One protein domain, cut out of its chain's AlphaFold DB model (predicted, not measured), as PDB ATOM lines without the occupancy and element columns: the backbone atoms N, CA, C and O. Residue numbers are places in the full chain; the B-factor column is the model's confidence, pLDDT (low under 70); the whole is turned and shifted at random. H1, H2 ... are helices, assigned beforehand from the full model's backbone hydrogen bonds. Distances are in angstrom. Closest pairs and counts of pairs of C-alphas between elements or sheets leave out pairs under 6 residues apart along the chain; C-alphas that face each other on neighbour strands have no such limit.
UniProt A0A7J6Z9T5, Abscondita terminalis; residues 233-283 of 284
ATOM      1  N   ASP A 233     -29.465  49.095  15.544       88.69
ATOM      2  CA  ASP A 233     -30.257  49.536  14.402       88.69
ATOM      3  C   ASP A 233     -29.405  50.049  13.236       88.69
ATOM      4  O   ASP A 233     -29.820  49.867  12.093       88.69
ATOM      5  N   GLN A 234     -28.213  50.581  13.525       87.12
ATOM      6  CA  GLN A 234     -27.245  51.074  12.540       87.12
ATOM      7  C   GLN A 234     -26.224  50.018  12.087       87.12
ATOM      8  O   GLN A 234     -25.377  50.296  11.238       87.12
ATOM      9  N   LEU A 235     -26.276  48.797  12.632       87.25
ATOM     10  CA  LEU A 235     -25.449  47.703  12.128       87.25
ATOM     11  C   LEU A 235     -25.931  47.258  10.736       87.25
ATOM     12  O   LEU A 235     -27.142  47.211  10.495       87.25
ATOM     13  N   PRO A 236     -25.014  46.838   9.841       86.38
ATOM     14  CA  PRO A 236     -25.375  46.248   8.559       86.38
ATOM     15  C   PRO A 236     -26.389  45.111   8.704       86.38
ATOM     16  O   PRO A 236     -26.311  44.296   9.629       86.38
ATOM     17  N   GLU A 237     -27.313  45.017   7.747       83.69
ATOM     18  CA  GLU A 237     -28.408  44.043   7.767       83.69
ATOM     19  C   GLU A 237     -27.907  42.594   7.919       83.69
ATOM     20  O   GLU A 237     -28.454  41.813   8.703       83.69
ATOM     21  N   SER A 238     -26.798  42.270   7.247       82.19
ATOM     22  CA  SER A 238     -26.126  40.966   7.310       82.19
ATOM     23  C   SER A 238     -25.630  40.594   8.710       82.19
ATOM     24  O   SER A 238     -25.587  39.413   9.055       82.19
ATOM     25  N   ILE A 239     -25.278  41.586   9.531       83.88
ATOM     26  CA  ILE A 239     -24.852  41.400  10.920       83.88
ATOM     27  C   ILE A 239     -26.088  41.325  11.816       83.88
ATOM     28  O   ILE A 239     -26.252  40.360  12.561       83.88
ATOM     29  N   ARG A 240     -27.001  42.295  11.699       84.19
ATOM     30  CA  ARG A 240     -28.195  42.413  12.551       84.19
ATOM     31  C   ARG A 240     -29.118  41.193  12.481       84.19
ATOM     32  O   ARG A 240     -29.685  40.801  13.504       84.19
ATOM     33  N   PHE A 241     -29.272  40.597  11.301       84.69
ATOM     34  CA  PHE A 241     -30.103  39.405  11.092       84.69
ATOM     35  C   PHE A 241     -29.295  38.113  10.948       84.69
ATOM     36  O   PHE A 241     -29.833  37.093  10.513       84.69
ATOM     37  N   SER A 242     -28.021  38.129  11.346       82.44
ATOM     38  CA  SER A 242     -27.203  36.921  11.374       82.44
ATOM     39  C   SER A 242     -27.842  35.844  12.254       82.44
ATOM     40  O   SER A 242     -28.256  36.095  13.387       82.44
ATOM     41  N   THR A 243     -27.884  34.614  11.745       81.25
ATOM     42  CA  THR A 243     -28.312  33.421  12.493       81.25
ATOM     43  C   THR A 243     -27.215  32.877  13.411       81.25
ATOM     44  O   THR A 243     -27.480  31.993  14.224       81.25
ATOM     45  N   VAL A 244     -25.994  33.405  13.285       81.81
ATOM     46  CA  VAL A 244     -24.796  32.972  14.015       81.81
ATOM     47  C   VAL A 244     -24.491  33.908  15.195       81.81
ATOM     48  O   VAL A 244     -23.958  33.474  16.215       81.81
ATOM     49  N   LEU A 245     -24.842  35.196  15.094       81.06
ATOM     50  CA  LEU A 245     -24.582  36.182  16.146       81.06
ATOM     51  C   LEU A 245     -25.679  36.184  17.219       81.06
ATOM     52  O   LEU A 245     -26.875  36.183  16.932       81.06
ATOM     53  N   THR A 246     -25.262  36.227  18.485       84.31
ATOM     54  CA  THR A 246     -26.163  36.370  19.632       84.31
ATOM     55  C   THR A 246     -26.458  37.848  19.895       84.31
ATOM     56  O   THR A 246     -25.756  38.731  19.401       84.31
ATOM     57  N   GLY A 247     -27.458  38.140  20.734       81.56
ATOM     58  CA  GLY A 247     -27.728  39.516  21.169       81.56
ATOM     59  C   GLY A 247     -26.520  40.189  21.836       81.56
ATOM     60  O   GLY A 247     -26.290  41.373  21.612       81.56
ATOM     61  N   ASN A 248     -25.703  39.424  22.570       82.06
ATOM     62  CA  ASN A 248     -24.479  39.933  23.191       82.06
ATOM     63  C   ASN A 248     -23.442  40.335  22.137       82.06
ATOM     64  O   ASN A 248     -22.873  41.420  22.230       82.06
ATOM     65  N   HIS A 249     -23.250  39.509  21.101       83.31
ATOM     66  CA  HIS A 249     -22.346  39.844  19.998       83.31
ATOM     67  C   HIS A 249     -22.793  41.130  19.291       83.31
ATOM     68  O   HIS A 249     -21.984  42.027  19.079       83.31
ATOM     69  N   LEU A 250     -24.091  41.273  18.998       85.81
ATOM     70  CA  LEU A 250     -24.626  42.487  18.372       85.81
ATOM     71  C   LEU A 250     -24.425  43.731  19.247       85.81
ATOM     72  O   LEU A 250     -24.030  44.772  18.733       85.81
ATOM     73  N   GLY A 251     -24.647  43.620  20.560       84.31
ATOM     74  CA  GLY A 251     -24.402  44.717  21.498       84.31
ATOM     75  C   GLY A 251     -22.934  45.154  21.536       84.31
ATOM     76  O   GLY A 251     -22.652  46.348  21.563       84.31
ATOM     77  N   MET A 252     -21.996  44.204  21.472       81.94
ATOM     78  CA  MET A 252     -20.559  44.505  21.414       81.94
ATOM     79  C   MET A 252     -20.155  45.202  20.108       81.94
ATOM     80  O   MET A 252     -19.374  46.155  20.142       81.94
ATOM     81  N   LEU A 253     -20.688  44.752  18.967       84.31
ATOM     82  CA  LEU A 253     -20.407  45.346  17.653       84.31
ATOM     83  C   LEU A 253     -21.022  46.747  17.518       84.31
ATOM     84  O   LEU A 253     -20.396  47.646  16.967       84.31
ATOM     85  N   ALA A 254     -22.220  46.953  18.066       85.19
ATOM     86  CA  ALA A 254     -22.920  48.238  18.059       85.19
ATOM     87  C   ALA A 254     -22.271  49.313  18.950       85.19
ATOM     88  O   ALA A 254     -22.616  50.491  18.848       85.19
ATOM     89  N   ASN A 255     -21.348  48.928  19.836       83.06
ATOM     90  CA  ASN A 255     -20.654  49.835  20.748       83.06
ATOM     91  C   ASN A 255     -19.392  50.443  20.103       83.06
ATOM     92  O   ASN A 255     -18.287  50.324  20.635       83.06
ATOM     93  N   VAL A 256     -19.556  51.041  18.922       80.00
ATOM     94  CA  VAL A 256     -18.531  51.795  18.176       80.00
ATOM     95  C   VAL A 256     -19.117  53.132  17.733       80.00
ATOM     96  O   VAL A 256     -20.320  53.198  17.518       80.00
ATOM     97  N   GLU A 257     -18.311  54.185  17.598       79.75
ATOM     98  CA  GLU A 257     -18.787  55.507  17.135       79.75
ATOM     99  C   GLU A 257     -19.055  55.553  15.637       79.75
ATOM    100  O   GLU A 257     -19.987  56.207  15.174       79.75
ATOM    101  N   VAL A 258     -18.210  54.861  14.879       81.31
ATOM    102  CA  VAL A 258     -18.262  54.783  13.425       81.31
ATOM    103  C   VAL A 258     -18.068  53.323  13.047       81.31
ATOM    104  O   VAL A 258     -17.288  52.602  13.676       81.31
ATOM    105  N   LEU A 259     -18.815  52.872  12.042       81.31
ATOM    106  CA  LEU A 259     -18.626  51.540  11.483       81.31
ATOM    107  C   LEU A 259     -17.207  51.428  10.913       81.31
ATOM    108  O   LEU A 259     -16.810  52.307  10.147       81.31
ATOM    109  N   PRO A 260     -16.453  50.363  11.231       75.31
ATOM    110  CA  PRO A 260     -15.151  50.169  10.616       75.31
ATOM    111  C   PRO A 260     -15.309  49.985   9.103       75.31
ATOM    112  O   PRO A 260     -16.266  49.355   8.640       75.31
ATOM    113  N   GLU A 261     -14.366  50.510   8.323       69.25
ATOM    114  CA  GLU A 261     -14.337  50.265   6.883       69.25
ATOM    115  C   GLU A 261     -13.985  48.795   6.619       69.25
ATOM    116  O   GLU A 261     -12.866  48.345   6.862       69.25
ATOM    117  N   PHE A 262     -14.952  48.029   6.111       65.38
ATOM    118  CA  PHE A 262     -14.744  46.641   5.711       65.38
ATOM    119  C   PHE A 262     -14.727  46.514   4.192       65.38
ATOM    120  O   PHE A 262     -15.709  46.835   3.523       65.38
ATOM    121  N   SER A 263     -13.638  45.969   3.647       48.94
ATOM    122  CA  SER A 263     -13.638  45.448   2.280       48.94
ATOM    123  C   SER A 263     -14.231  44.036   2.302       48.94
ATOM    124  O   SER A 263     -13.690  43.167   2.993       48.94
ATOM    125  N   PRO A 264     -15.339  43.768   1.590       47.34
ATOM    126  CA  PRO A 264     -15.972  42.456   1.565       47.34
ATOM    127  C   PRO A 264     -15.191  41.510   0.643       47.34
ATOM    128  O   PRO A 264     -15.705  41.026  -0.362       47.34
ATOM    129  N   THR A 265     -13.930  41.219   0.957       41.81
ATOM    130  CA  THR A 265     -13.190  40.146   0.284       41.81
ATOM    131  C   THR A 265     -13.445  38.815   0.987       41.81
ATOM    132  O   THR A 265     -12.666  38.357   1.812       41.81
ATOM    133  N   GLY A 266     -14.559  38.179   0.623       45.22
ATOM    134  CA  GLY A 266     -14.552  36.758   0.260       45.22
ATOM    135  C   GLY A 266     -14.614  35.667   1.335       45.22
ATOM    136  O   GLY A 266     -14.721  34.509   0.942       45.22
ATOM    137  N   SER A 267     -14.616  35.947   2.639       45.28
ATOM    138  CA  SER A 267     -14.908  34.905   3.640       45.28
ATOM    139  C   SER A 267     -16.240  35.179   4.324       45.28
ATOM    140  O   SER A 267     -16.381  36.161   5.052       45.28
ATOM    141  N   ALA A 268     -17.222  34.301   4.105       53.62
ATOM    142  CA  ALA A 268     -18.410  34.256   4.943       53.62
ATOM    143  C   ALA A 268     -17.949  34.168   6.404       53.62
ATOM    144  O   ALA A 268     -17.244  33.230   6.773       53.62
ATOM    145  N   ILE A 269     -18.302  35.165   7.215       57.47
ATOM    146  CA  ILE A 269     -18.052  35.148   8.655       57.47
ATOM    147  C   ILE A 269     -18.818  33.947   9.207       57.47
ATOM    148  O   ILE A 269     -20.038  33.981   9.360       57.47
ATOM    149  N   THR A 270     -18.104  32.853   9.445       60.06
ATOM    150  CA  THR A 270     -18.683  31.605   9.954       60.06
ATOM    151  C   THR A 270     -18.581  31.522  11.472       60.06
ATOM    152  O   THR A 270     -19.296  30.731  12.087       60.06
ATOM    153  N   ARG A 271     -17.734  32.359  12.090       70.88
ATOM    154  CA  ARG A 271     -17.493  32.392  13.535       70.88
ATOM    155  C   ARG A 271     -17.658  33.809  14.097       70.88
ATOM    156  O   ARG A 271     -17.039  34.735  13.578       70.88
ATOM    157  N   PRO A 272     -18.447  33.993  15.174       72.69
ATOM    158  CA  PRO A 272     -18.617  35.294  15.825       72.69
ATOM    159  C   PRO A 272     -17.311  35.945  16.292       72.69
ATOM    160  O   PRO A 272     -17.167  37.158  16.192       72.69
ATOM    161  N   GLU A 273     -16.366  35.147  16.788       74.88
ATOM    162  CA  GLU A 273     -15.113  35.633  17.382       74.88
ATOM    163  C   GLU A 273     -14.220  36.346  16.361       74.88
ATOM    164  O   GLU A 273     -13.666  37.401  16.654       74.88
ATOM    165  N   GLU A 274     -14.144  35.821  15.135       72.50
ATOM    166  CA  GLU A 274     -13.370  36.421  14.044       72.50
ATOM    167  C   GLU A 274     -13.924  37.797  13.665       72.50
ATOM    168  O   GLU A 274     -13.161  38.741  13.464       72.50
ATOM    169  N   LEU A 275     -15.255  37.938  13.638       74.19
ATOM    170  CA  LEU A 275     -15.897  39.226  13.397       74.19
ATOM    171  C   LEU A 275     -15.633  40.206  14.536       74.19
ATOM    172  O   LEU A 275     -15.293  41.347  14.254       74.19
ATOM    173  N   CYS A 276     -15.756  39.784  15.797       72.25
ATOM    174  CA  CYS A 276     -15.469  40.652  16.939       72.25
ATOM    175  C   CYS A 276     -14.017  41.161  16.919       72.25
ATOM    176  O   CYS A 276     -13.799  42.356  17.094       72.25
ATOM    177  N   LEU A 277     -13.043  40.293  16.620       71.81
ATOM    178  CA  LEU A 277     -11.626  40.666  16.512       71.81
ATOM    179  C   LEU A 277     -11.359  41.627  15.348       71.81
ATOM    180  O   LEU A 277     -10.630  42.608  15.493       71.81
ATOM    181  N   LEU A 278     -11.957  41.371  14.183       70.75
ATOM    182  CA  LEU A 278     -11.890  42.277  13.036       70.75
ATOM    183  C   LEU A 278     -12.494  43.649  13.369       70.75
ATOM    184  O   LEU A 278     -11.921  44.682  13.023       70.75
ATOM    185  N   TRP A 279     -13.623  43.652  14.078       73.31
ATOM    186  CA  TRP A 279     -14.316  44.857  14.518       73.31
ATOM    187  C   TRP A 279     -13.499  45.666  15.515       73.31
ATOM    188  O   TRP A 279     -13.511  46.886  15.442       73.31
ATOM    189  N   GLU A 280     -12.772  45.005  16.416       68.75
ATOM    190  CA  GLU A 280     -11.852  45.641  17.360       68.75
ATOM    191  C   GLU A 280     -10.630  46.244  16.668       68.75
ATOM    192  O   GLU A 280     -10.272  47.388  16.948       68.75
ATOM    193  N   ASN A 281     -10.029  45.520  15.723       64.94
ATOM    194  CA  ASN A 281      -8.858  45.990  14.978       64.94
ATOM    195  C   ASN A 281      -9.162  47.196  14.075       64.94
ATOM    196  O   ASN A 281      -8.269  48.001  13.808       64.94
ATOM    197  N   GLY A 282     -10.412  47.327  13.624       58.78
ATOM    198  CA  GLY A 282     -10.894  48.455  12.831       58.78
ATOM    199  C   GLY A 282     -11.245  49.715  13.633       58.78
ATOM    200  O   GLY A 282     -11.576  50.722  13.020       58.78
ATOM    201  N   ARG A 283     -11.160  49.702  14.976       59.44
ATOM    202  CA  ARG A 283     -11.434  50.868  15.854       59.44
ATOM    203  C   ARG A 283     -10.289  51.901  15.905       59.44
ATOM    204  O   ARG A 283     -10.170  52.605  16.907       59.44
TER     205      ARG A 283
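What this domain is: This is residues 233 to 283 of the 284 residues of a protein of Abscondita terminalis (UniProt A0A7J6Z9T5). Two helices, H2 and H3, run side by side the same way, and the wide loop of residues 255 to 271 joins the end of H2 to the beginning of H3. The very short helix H1 comes before them and is near H2 but away from H3, while residues 263 to 268 of the loop stick out. The printed part has 51 residues, with three named helices in the order H1, H2, H3 and no named strand; its class is all helix, though only 22 of the 51 residues are in named elements. It is compact, with a radius of gyration of the C-alphas of 10.2 A, and spans 25 by 22 by 18 A.

How they stand to each other: H1, residues 237 to 240, and H2, residues 247 to 254, are close but not clearly touching; their closest C-alphas, those of Arg 240 and Leu 250, are 6.8 A apart. H2 touches H3, residues 272 to 281, and their closest C-alphas, those of Leu 253 and Cys 276, are 6.9 A apart. H2 and H3 run the same way at a shallow tilt of 19 degrees. H1 and H3 are apart. In H2 and H3 every O i to N i+4 pair is within hydrogen-bond range; H1 is too short for such a pair.

Where its parts are: H1 begins at C-alpha 237, at (-28.408, 44.043, 7.767), and is 5.1 A long from first to last C-alpha. H2 measures 10.4 A from C-alpha 247 to C-alpha 254. H3, the longest helix, measures 14.5 A and ends at C-alpha 281, at (-8.858, 45.990, 14.978).

The domain as a whole: The two C-alphas farthest apart, those of Glu 257 and Gly 266, are 25.6 A apart. The printed part has no cut. The link from H1 to H2 is short, with 6 residues, and that from H2 to H3 is long, with 17. The mean pLDDT of the printed part is 73.9; residues 261 to 270 and 280 to 283 are under 70.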